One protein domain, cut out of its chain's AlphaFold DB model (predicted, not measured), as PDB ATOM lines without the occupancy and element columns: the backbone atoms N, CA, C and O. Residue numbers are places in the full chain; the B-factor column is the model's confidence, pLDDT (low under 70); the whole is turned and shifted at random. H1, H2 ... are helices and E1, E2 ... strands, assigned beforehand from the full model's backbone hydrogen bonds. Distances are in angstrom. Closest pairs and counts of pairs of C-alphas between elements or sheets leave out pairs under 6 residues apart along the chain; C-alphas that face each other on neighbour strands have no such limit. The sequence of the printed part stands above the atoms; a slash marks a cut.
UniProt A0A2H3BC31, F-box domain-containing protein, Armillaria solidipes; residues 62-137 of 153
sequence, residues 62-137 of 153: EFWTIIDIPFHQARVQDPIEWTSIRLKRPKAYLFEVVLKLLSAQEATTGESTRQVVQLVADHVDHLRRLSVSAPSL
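Overview. This is residues 62 to 137 of the 153 residues of the protein "F-box domain-containing protein" of Armillaria solidipes (UniProt A0A2H3BC31). A small wall of three parallel strands has two helices, H2 and H4, side by side over one of its faces, while the other face is largely bare. The short helices H1 and H3 sit at opposite ends of the long axis, H1 just before E1 and H3 beyond the end of E2. The printed part has 76 residues, with four named helices and three named strands that follow each other along the chain as H1, E1, H2, E2, H3, H4, E3, and the sheet, all parallel, has the order E1, E2, E3. The class is mixed, helices and strands; the whole is compact, with a radius of gyration of the C-alphas of 12.0 A, yet elongated, spanning 37 by 23 by 20 A.

Along the chain. H1 is residues 62 to 65, beginning at C-alpha 62 at (-50.029, 22.471, 25.696). E1 is residues 66 to 69, 9.6 A long. H2 is residues 79 to 87, 12.1 A long, and E2 is residues 95 to 100, 16.2 A long. H3 is residues 104 to 109. H4 is residues 111 to 121, 15.2 A long, with C-alpha 111 at (-26.465, 18.950, 42.858). E3 is residues 127 to 133, 17.1 A long, ending at C-alpha 133 at (-28.153, 23.465, 26.225).

Arrangement. E1 and E2 are parallel neighbours at 27 degrees, with N 67 and O 96 within hydrogen-bond range at 2.8 A. E2, the inner strand, and E3 are parallel at 11 degrees, with N 128 and O 95 at 2.7 A and N 99 and O 131 at 2.8 A. E1, H2, E2 and E2, H3, H4, E3 are strand-helix-strand units, two parallel neighbour strands joined through helices, each with a right-handed crossover. H2 is on the sheet and runs along the strands, at 8 degrees to E1 on the local plane. H2 and H4 touch at a shallow tilt of 10 degrees, the same way; their closest C-alphas, of Ile 80 and Val 116, are 5.6 A apart. H4 only grazes the sheet, with residues 113 to 121. H3 and H4 are close but not clearly touching, about perpendicular at 86 degrees, the C-alphas of Ala 107 and Thr 113 being closest at 6.5 A. H1 only grazes the sheet; its Thr 65 and Phe 95 of E2 have the closest C-alphas, 4.2 A apart. H1 and H3 are apart. In H2, H3 and H4 every O i to N i+4 pair is within hydrogen-bond range; H1 is too short for such a pair.

Size, cuts and confidence. The two C-alphas farthest apart, of Ala 92 and Leu 137, are 38.2 A from each other. The printed part has no cut and no long link. Its mean pLDDT is 78.7, and residues 73 to 75, 90 to 92, 104 to 109 and 136 to 137 are under 70.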
ATOM      1  N   GLU A  62     -51.207  22.159  26.511       83.25
ATOM      2  CA  GLU A  62     -50.029  22.471  25.696       83.25
ATOM      3  C   GLU A  62     -49.037  23.378  26.440       83.25
ATOM      4  O   GLU A  62     -47.834  23.307  26.216       83.25
ATOM      5  N   PHE A  63     -49.497  24.164  27.419       82.38
ATOM      6  CA  PHE A  63     -48.589  24.919  28.293       82.38
ATOM      7  C   PHE A  63     -47.793  24.047  29.266       82.38
ATOM      8  O   PHE A  63     -46.871  24.550  29.914       82.38
ATOM      9  N   TRP A  64     -48.162  22.773  29.412       82.25
ATOM     10  CA  TRP A  64     -47.554  21.818  30.341       82.25
ATOM     11  C   TRP A  64     -46.690  20.781  29.639       82.25
ATOM     12  O   TRP A  64     -45.916  20.109  30.310       82.25
ATOM     13  N   THR A  65     -46.781  20.681  28.313       83.25
ATOM     14  CA  THR A  65     -45.966  19.744  27.541       83.25
ATOM     15  C   THR A  65     -44.530  20.216  27.390       83.25
ATOM     16  O   THR A  65     -43.685  19.374  27.157       83.25
ATOM     17  N   ILE A  66     -44.216  21.506  27.536       83.12
ATOM     18  CA  ILE A  66     -42.834  22.005  27.485       83.12
ATOM     19  C   ILE A  66     -42.424  22.509  28.869       83.12
ATOM     20  O   ILE A  66     -42.976  23.483  29.391       83.12
ATOM     21  N   ILE A  67     -41.432  21.848  29.461       83.44
ATOM     22  CA  ILE A  67     -40.874  22.166  30.774       83.44
ATOM     23  C   ILE A  67     -39.508  22.824  30.563       83.44
ATOM     24  O   ILE A  67     -38.499  22.142  30.385       83.44
ATOM     25  N   ASP A  68     -39.479  24.158  30.576       82.44
ATOM     26  CA  ASP A  68     -38.230  24.925  30.651       82.44
ATOM     27  C   ASP A  68     -37.793  25.008  32.117       82.44
ATOM     28  O   ASP A  68     -38.570  25.455  32.974       82.44
ATOM     29  N   ILE A  69     -36.580  24.537  32.407       81.88
ATOM     30  CA  ILE A  69     -36.022  24.493  33.760       81.88
ATOM     31  C   ILE A  69     -35.028  25.649  33.911       81.88
ATOM     32  O   ILE A  69     -33.923  25.597  33.360       81.88
ATOM     33  N   PRO A  70     -35.396  26.714  34.649       72.00
ATOM     34  CA  PRO A  70     -34.639  27.953  34.655       72.00
ATOM     35  C   PRO A  70     -33.517  27.903  35.700       72.00
ATOM     36  O   PRO A  70     -33.561  28.627  36.691       72.00
ATOM     37  N   PHE A  71     -32.479  27.086  35.488       76.19
ATOM     38  CA  PHE A  71     -31.318  27.036  36.401       76.19
ATOM     39  C   PHE A  71     -30.684  28.419  36.613       76.19
ATOM     40  O   PHE A  71     -30.306  28.786  37.722       76.19
ATOM     41  N   HIS A  72     -30.691  29.244  35.566       72.00
ATOM     42  CA  HIS A  72     -30.240  30.632  35.604       72.00
ATOM     43  C   HIS A  72     -31.082  31.563  36.501       72.00
ATOM     44  O   HIS A  72     -30.657  32.676  36.803       72.00
ATOM     45  N   GLN A  73     -32.262  31.122  36.948       69.12
ATOM     46  CA  GLN A  73     -33.182  31.876  37.806       69.12
ATOM     47  C   GLN A  73     -33.415  31.197  39.152       69.12
ATOM     48  O   GLN A  73     -34.403  31.513  39.811       69.12
ATOM     49  N   ALA A  74     -32.500  30.331  39.601       69.75
ATOM     50  CA  ALA A  74     -32.617  29.638  40.886       69.75
ATOM     51  C   ALA A  74     -32.901  30.581  42.079       69.75
ATOM     52  O   ALA A  74     -33.526  30.186  43.055       69.75
ATOM     53  N   ARG A  75     -32.496  31.859  41.990       68.88
ATOM     54  CA  ARG A  75     -32.797  32.900  42.995       68.88
ATOM     55  C   ARG A  75     -34.271  33.309  43.061       68.88
ATOM     56  O   ARG A  75     -34.721  33.786  44.096       68.88
ATOM     57  N   VAL A  76     -34.985  33.213  41.944       70.00
ATOM     58  CA  VAL A  76     -36.398  33.603  41.809       70.00
ATOM     59  C   VAL A  76     -37.301  32.386  41.962       70.00
ATOM     60  O   VAL A  76     -38.417  32.506  42.465       70.00
ATOM     61  N   GLN A  77     -36.832  31.223  41.515       74.19
ATOM     62  CA  GLN A  77     -37.601  29.995  41.522       74.19
ATOM     63  C   GLN A  77     -36.684  28.786  41.676       74.19
ATOM     64  O   GLN A  77     -35.775  28.607  40.869       74.19
ATOM     65  N   ASP A  78     -36.962  27.940  42.669       82.94
ATOM     66  CA  ASP A  78     -36.238  26.683  42.840       82.94
ATOM     67  C   ASP A  78     -36.498  25.758  41.633       82.94
ATOM     68  O   ASP A  78     -37.655  25.392  41.375       82.94
ATOM     69  N   PRO A  79     -35.455  25.380  40.864       82.81
ATOM     70  CA  PRO A  79     -35.607  24.492  39.719       82.81
ATOM     71  C   PRO A  79     -36.151  23.116  40.115       82.81
ATOM     72  O   PRO A  79     -36.878  22.516  39.323       82.81
ATOM     73  N   ILE A  80     -35.853  22.619  41.321       86.31
ATOM     74  CA  ILE A  80     -36.312  21.302  41.781       86.31
ATOM     75  C   ILE A  80     -37.814  21.349  42.058       86.31
ATOM     76  O   ILE A  80     -38.575  20.571  41.474       86.31
ATOM     77  N   GLU A  81     -38.262  22.301  42.882       86.19
ATOM     78  CA  GLU A  81     -39.684  22.504  43.162       86.19
ATOM     79  C   GLU A  81     -40.480  22.724  41.866       86.19
ATOM     80  O   GLU A  81     -41.480  22.039  41.632       86.19
ATOM     81  N   TRP A  82     -39.999  23.605  40.979       82.88
ATOM     82  CA  TRP A  82     -40.639  23.885  39.691       82.88
ATOM     83  C   TRP A  82     -40.817  22.633  38.835       82.88
ATOM     84  O   TRP A  82     -41.914  22.374  38.332       82.88
ATOM     85  N   THR A  83     -39.758  21.835  38.710       85.62
ATOM     86  CA  THR A  83     -39.777  20.579  37.954       85.62
ATOM     87  C   THR A  83     -40.761  19.598  38.573       85.62
ATOM     88  O   THR A  83     -41.598  19.035  37.871       85.62
ATOM     89  N   SER A  84     -40.742  19.453  39.901       87.62
ATOM     90  CA  SER A  84     -41.639  18.540  40.607       87.62
ATOM     91  C   SER A  84     -43.117  18.903  40.409       87.62
ATOM     92  O   SER A  84     -43.935  18.022  40.164       87.62
ATOM     93  N   ILE A  85     -43.473  20.194  40.447       85.06
ATOM     94  CA  ILE A  85     -44.851  20.664  40.235       85.06
ATOM     95  C   ILE A  85     -45.305  20.373  38.804       85.06
ATOM     96  O   ILE A  85     -46.458  19.996  38.582       85.06
ATOM     97  N   ARG A  86     -44.408  20.558  37.832       82.06
ATOM     98  CA  ARG A  86     -44.689  20.309  36.417       82.06
ATOM     99  C   ARG A  86     -44.897  18.826  36.132       82.06
ATOM    100  O   ARG A  86     -45.883  18.490  35.488       82.06
ATOM    101  N   LEU A  87     -44.035  17.964  36.667       84.88
ATOM    102  CA  LEU A  87     -44.123  16.512  36.486       84.88
ATOM    103  C   LEU A  87     -45.313  15.897  37.234       84.88
ATOM    104  O   LEU A  87     -45.969  14.996  36.722       84.88
ATOM    105  N   LYS A  88     -45.668  16.435  38.410       84.69
ATOM    106  CA  LYS A  88     -46.823  15.977  39.201       84.69
ATOM    107  C   LYS A  88     -48.176  16.267  38.571       84.69
ATOM    108  O   LYS A  88     -49.167  15.793  39.114       84.69
ATOM    109  N   ARG A  89     -48.263  17.073  37.509       74.31
ATOM    110  CA  ARG A  89     -49.523  17.340  36.804       74.31
ATOM    111  C   ARG A  89     -49.678  16.341  35.665       74.31
ATOM    112  O   ARG A  89     -49.229  16.622  34.556       74.31
ATOM    113  N   PRO A  90     -50.342  15.196  35.891       56.25
ATOM    114  CA  PRO A  90     -50.484  14.186  34.873       56.25
ATOM    115  C   PRO A  90     -51.668  14.620  34.013       56.25
ATOM    116  O   PRO A  90     -52.832  14.479  34.389       56.25
ATOM    117  N   LYS A  91     -51.390  15.178  32.844       59.03
ATOM    118  CA  LYS A  91     -52.276  14.944  31.707       59.03
ATOM    119  C   LYS A  91     -51.550  13.930  30.831       59.03
ATOM    120  O   LYS A  91     -50.329  13.957  30.785       59.03
ATOM    121  N   ALA A  92     -52.290  13.020  30.202       59.69
ATOM    122  CA  ALA A  92     -51.800  11.853  29.455       59.69
ATOM    123  C   ALA A  92     -50.968  12.179  28.189       59.69
ATOM    124  O   ALA A  92     -51.007  11.452  27.202       59.69
ATOM    125  N   TYR A  93     -50.245  13.295  28.190       71.00
ATOM    126  CA  TYR A  93     -49.485  13.823  27.077       71.00
ATOM    127  C   TYR A  93     -48.001  13.661  27.353       71.00
ATOM    128  O   TYR A  93     -47.529  13.874  28.469       71.00
ATOM    129  N   LEU A  94     -47.269  13.307  26.302       80.12
ATOM    130  CA  LEU A  94     -45.822  13.286  26.362       80.12
ATOM    131  C   LEU A  94     -45.292  14.718  26.523       80.12
ATOM    132  O   LEU A  94     -45.817  15.645  25.895       80.12
ATOM    133  N   PHE A  95     -44.242  14.894  27.319       83.25
ATOM    134  CA  PHE A  95     -43.639  16.198  27.586       83.25
ATOM    135  C   PHE A  95     -42.201  16.301  27.061       83.25
ATOM    136  O   PHE A  95     -41.491  15.316  26.884       83.25
ATOM    137  N   GLU A  96     -41.775  17.522  26.781       86.62
ATOM    138  CA  GLU A  96     -40.436  17.925  26.391       86.62
ATOM    139  C   GLU A  96     -39.791  18.688  27.546       86.62
ATOM    140  O   GLU A  96     -40.372  19.628  28.092       86.62
ATOM    141  N   VAL A  97     -38.576  18.292  27.910       84.69
ATOM    142  CA  VAL A  97     -37.778  18.971  28.930       84.69
ATOM    143  C   VAL A  97     -36.658  19.739  28.249       84.69
ATOM    144  O   VAL A  97     -35.885  19.174  27.474       84.69
ATOM    145  N   VAL A  98     -36.551  21.025  28.573       84.12
ATOM    146  CA  VAL A  98     -35.479  21.901  28.104       84.12
ATOM    147  C   VAL A  98     -34.634  22.318  29.303       84.12
ATOM    148  O   VAL A  98     -35.083  23.061  30.176       84.12
ATOM    149  N   LEU A  99     -33.394  21.830  29.343       83.50
ATOM    150  CA  LEU A  99     -32.397  22.175  30.353       83.50
ATOM    151  C   LEU A  99     -31.474  23.255  29.789       83.50
ATOM    152  O   LEU A  99     -30.684  22.988  28.882       83.50
ATOM    153  N   LYS A 100     -31.562  24.474  30.326       79.56
ATOM    154  CA  LYS A 100     -30.644  25.578  30.005       79.56
ATOM    155  C   LYS A 100     -29.675  25.776  31.163       79.56
ATOM    156  O   LYS A 100     -30.027  26.383  32.174       79.56
ATOM    157  N   LEU A 101     -28.474  25.238  31.009       77.31
ATOM    158  CA  LEU A 101     -27.414  25.261  32.016       77.31
ATOM    159  C   LEU A 101     -26.573  26.533  31.859       77.31
ATOM    160  O   LEU A 101     -26.383  26.996  30.733       77.31
ATOM    161  N   LEU A 102     -26.066  27.111  32.957       71.88
ATOM    162  CA  LEU A 102     -25.217  28.312  32.881       71.88
ATOM    163  C   LEU A 102     -23.774  27.984  32.501       71.88
ATOM    164  O   LEU A 102     -23.059  28.843  31.991       71.88
ATOM    165  N   SER A 103     -23.326  26.758  32.767       70.25
ATOM    166  CA  SER A 103     -21.985  26.296  32.421       70.25
ATOM    167  C   SER A 103     -21.942  24.779  32.258       70.25
ATOM    168  O   SER A 103     -22.767  24.052  32.814       70.25
ATOM    169  N   ALA A 104     -20.931  24.287  31.539       63.28
ATOM    170  CA  ALA A 104     -20.639  22.855  31.478       63.28
ATOM    171  C   ALA A 104     -20.303  22.263  32.863       63.28
ATOM    172  O   ALA A 104     -20.539  21.082  33.096       63.28
ATOM    173  N   GLN A 105     -19.805  23.082  33.796       60.34
ATOM    174  CA  GLN A 105     -19.484  22.649  35.156       60.34
ATOM    175  C   GLN A 105     -20.755  22.367  35.973       60.34
ATOM    176  O   GLN A 105     -20.828  21.370  36.686       60.34
ATOM    177  N   GLU A 106     -21.802  23.181  35.816       63.28
ATOM    178  CA  GLU A 106     -23.111  22.927  36.441       63.28
ATOM    179  C   GLU A 106     -23.813  21.686  35.874       63.28
ATOM    180  O   GLU A 106     -24.604  21.055  36.579       63.28
ATOM    181  N   ALA A 107     -23.500  21.308  34.628       60.06
ATOM    182  CA  ALA A 107     -23.988  20.077  34.009       60.06
ATOM    183  C   ALA A 107     -23.449  18.819  34.703       60.06
ATOM    184  O   ALA A 107     -24.155  17.817  34.799       60.06
ATOM    185  N   THR A 108     -22.200  18.866  35.176       57.06
ATOM    186  CA  THR A 108     -21.473  17.697  35.693       57.06
ATOM    187  C   THR A 108     -21.379  17.660  37.216       57.06
ATOM    188  O   THR A 108     -21.273  16.576  37.784       57.06
ATOM    189  N   THR A 109     -21.443  18.813  37.889       61.06
ATOM    190  CA  THR A 109     -21.242  18.919  39.350       61.06
ATOM    191  C   THR A 109     -22.390  19.581  40.112       61.06
ATOM    192  O   THR A 109     -22.391  19.554  41.341       61.06
ATOM    193  N   GLY A 110     -23.394  20.136  39.425       75.88
ATOM    194  CA  GLY A 110     -24.531  20.780  40.080       75.88
ATOM    195  C   GLY A 110     -25.460  19.769  40.755       75.88
ATOM    196  O   GLY A 110     -26.135  18.995  40.076       75.88
ATOM    197  N   GLU A 111     -25.548  19.803  42.087       81.69
ATOM    198  CA  GLU A 111     -26.465  18.950  42.858       81.69
ATOM    199  C   GLU A 111     -27.923  19.134  42.404       81.69
ATOM    200  O   GLU A 111     -28.625  18.154  42.152       81.69
ATOM    201  N   SER A 112     -28.355  20.379  42.187       82.25
ATOM    202  CA  SER A 112     -29.697  20.694  41.682       82.25
ATOM    203  C   SER A 112     -29.945  20.141  40.279       82.25
ATOM    204  O   SER A 112     -31.029  19.630  40.010       82.25
ATOM    205  N   THR A 113     -28.945  20.186  39.391       83.56
ATOM    206  CA  THR A 113     -29.038  19.585  38.052       83.56
ATOM    207  C   THR A 113     -29.263  18.084  38.160       83.56
ATOM    208  O   THR A 113     -30.172  17.551  37.529       83.56
ATOM    209  N   ARG A 114     -28.485  17.400  39.009       85.06
ATOM    210  CA  ARG A 114     -28.615  15.955  39.225       85.06
ATOM    211  C   ARG A 114     -29.989  15.581  39.780       85.06
ATOM    212  O   ARG A 114     -30.588  14.626  39.296       85.06
ATOM    213  N   GLN A 115     -30.501  16.334  40.753       88.25
ATOM    214  CA  GLN A 115     -31.829  16.090  41.324       88.25
ATOM    215  C   GLN A 115     -32.946  16.307  40.296       88.25
ATOM    216  O   GLN A 115     -33.855  15.487  40.192       88.25
ATOM    217  N   VAL A 116     -32.859  17.363  39.483       87.94
ATOM    218  CA  VAL A 116     -33.801  17.607  38.383       87.94
ATOM    219  C   VAL A 116     -33.765  16.475  37.356       87.94
ATOM    220  O   VAL A 116     -34.817  15.986  36.950       87.94
ATOM    221  N   VAL A 117     -32.573  16.034  36.948       88.06
ATOM    222  CA  VAL A 117     -32.418  14.913  36.011       88.06
ATOM    223  C   VAL A 117     -33.020  13.636  36.594       88.06
ATOM    224  O   VAL A 117     -33.716  12.929  35.874       88.06
ATOM    225  N   GLN A 118     -32.822  13.373  37.889       90.25
ATOM    226  CA  GLN A 118     -33.431  12.226  38.562       90.25
ATOM    227  C   GLN A 118     -34.964  12.307  38.546       90.25
ATOM    228  O   GLN A 118     -35.615  11.344  38.160       90.25
ATOM    229  N   LEU A 119     -35.542  13.467  38.870       89.75
ATOM    230  CA  LEU A 119     -36.995  13.669  38.821       89.75
ATOM    231  C   LEU A 119     -37.572  13.414  37.423       89.75
ATOM    232  O   LEU A 119     -38.639  12.815  37.287       89.75
ATOM    233  N   VAL A 120     -36.878  13.877  36.381       87.81
ATOM    234  CA  VAL A 120     -37.278  13.644  34.987       87.81
ATOM    235  C   VAL A 120     -37.135  12.167  34.617       87.81
ATOM    236  O   VAL A 120     -38.007  11.636  33.935       87.81
ATOM    237  N   ALA A 121     -36.076  11.498  35.082       89.06
ATOM    238  CA  ALA A 121     -35.859  10.071  34.853       89.06
ATOM    239  C   ALA A 121     -36.984   9.214  35.454       89.06
ATOM    240  O   ALA A 121     -37.441   8.279  34.803       89.06
ATOM    241  N   ASP A 122     -37.504   9.592  36.625       90.62
ATOM    242  CA  ASP A 122     -38.648   8.921  37.258       90.62
ATOM    243  C   ASP A 122     -39.947   9.026  36.422       90.62
ATOM    244  O   ASP A 122     -40.916   8.322  36.691       90.62
ATOM    245  N   HIS A 123     -39.977   9.891  35.399       88.25
ATOM    246  CA  HIS A 123     -41.114  10.108  34.494       88.25
ATOM    247  C   HIS A 123     -40.743   9.878  33.015       88.25
ATOM    248  O   HIS A 123     -41.413  10.398  32.115       88.25
ATOM    249  N   VAL A 124     -39.673   9.120  32.740       87.19
ATOM    250  CA  VAL A 124     -39.121   8.951  31.385       87.19
ATOM    251  C   VAL A 124     -40.103   8.312  30.396       87.19
ATOM    252  O   VAL A 124     -40.063   8.636  29.213       87.19
ATOM    253  N   ASP A 125     -41.046   7.490  30.868       87.69
ATOM    254  CA  ASP A 125     -42.074   6.850  30.030       87.69
ATOM    255  C   ASP A 125     -42.994   7.861  29.325       87.69
ATOM    256  O   ASP A 125     -43.611   7.569  28.300       87.69
ATOM    257  N   HIS A 126     -43.073   9.078  29.865       86.25
ATOM    258  CA  HIS A 126     -43.849  10.182  29.313       86.25
ATOM    259  C   HIS A 126     -42.968  11.246  28.637       86.25
ATOM    260  O   HIS A 126     -43.476  12.248  28.135       86.25
ATOM    261  N   LEU A 127     -41.650  11.050  28.591       86.88
ATOM    262  CA  LEU A 127     -40.715  12.001  28.006       86.88
ATOM    263  C   LEU A 127     -40.667  11.832  26.482       86.88
ATOM    264  O   LEU A 127     -40.164  10.846  25.951       86.88
ATOM    265  N   ARG A 128     -41.146  12.840  25.750       87.75
ATOM    266  CA  ARG A 128     -41.036  12.910  24.286       87.75
ATOM    267  C   ARG A 128     -39.634  13.295  23.838       87.75
ATOM    268  O   ARG A 128     -39.148  12.809  22.820       87.75
ATOM    269  N   ARG A 129     -39.044  14.275  24.523       86.75
ATOM    270  CA  ARG A 129     -37.799  14.918  24.102       86.75
ATOM    271  C   ARG A 129     -37.081  15.539  25.288       86.75
ATOM    272  O   ARG A 129     -37.691  16.221  26.104       86.75
ATOM    273  N   LEU A 130     -35.770  15.347  25.335       87.31
ATOM    274  CA  LEU A 130     -34.871  16.048  26.240       87.31
ATOM    275  C   LEU A 130     -33.923  16.904  25.405       87.31
ATOM    276  O   LEU A 130     -33.228  16.387  24.530       87.31
ATOM    277  N   SER A 131     -33.899  18.205  25.671       84.94
ATOM    278  CA  SER A 131     -32.959  19.140  25.061       84.94
ATOM    279  C   SER A 131     -32.077  19.732  26.147       84.94
ATOM    280  O   SER A 131     -32.573  20.383  27.064       84.94
ATOM    281  N   VAL A 132     -30.765  19.539  26.029       82.31
ATOM    282  CA  VAL A 132     -29.780  20.100  26.958       82.31
ATOM    283  C   VAL A 132     -28.951  21.135  26.216       82.31
ATOM    284  O   VAL A 132     -28.321  20.829  25.208       82.31
ATOM    285  N   SER A 133     -28.969  22.363  26.717       79.38
ATOM    286  CA  SER A 133     -28.153  23.465  26.225       79.38
ATOM    287  C   SER A 133     -27.214  23.900  27.337       79.38
ATOM    288  O   SER A 133     -27.663  24.358  28.387       79.38
ATOM    289  N   ALA A 134     -25.914  23.793  27.090       73.44
ATOM    290  CA  ALA A 134     -24.875  24.360  27.935       73.44
ATOM    291  C   ALA A 134     -24.021  25.294  27.069       73.44
ATOM    292  O   ALA A 134     -23.679  24.915  25.945       73.44
ATOM    293  N   PRO A 135     -23.672  26.501  27.542       71.19
ATOM    294  CA  PRO A 135     -22.679  27.303  26.851       71.19
ATOM    295  C   PRO A 135     -21.377  26.504  26.805       71.19
ATOM    296  O   PRO A 135     -20.919  25.974  27.824       71.19
ATOM    297  N   SER A 136     -20.805  26.380  25.606       63.06
ATOM    298  CA  SER A 136     -19.478  25.801  25.422       63.06
ATOM    299  C   SER A 136     -18.507  26.533  26.338       63.06
ATOM    300  O   SER A 136     -18.514  27.765  26.368       63.06
ATOM    301  N   LEU A 137     -17.679  25.789  27.078       54.19
ATOM    302  CA  LEU A 137     -16.542  26.365  27.787       54.19
ATOM    303  C   LEU A 137     -15.716  27.133  26.756       54.19
ATOM    304  O   LEU A 137     -15.022  26.534  25.936       54.19
TER     305      LEU A 137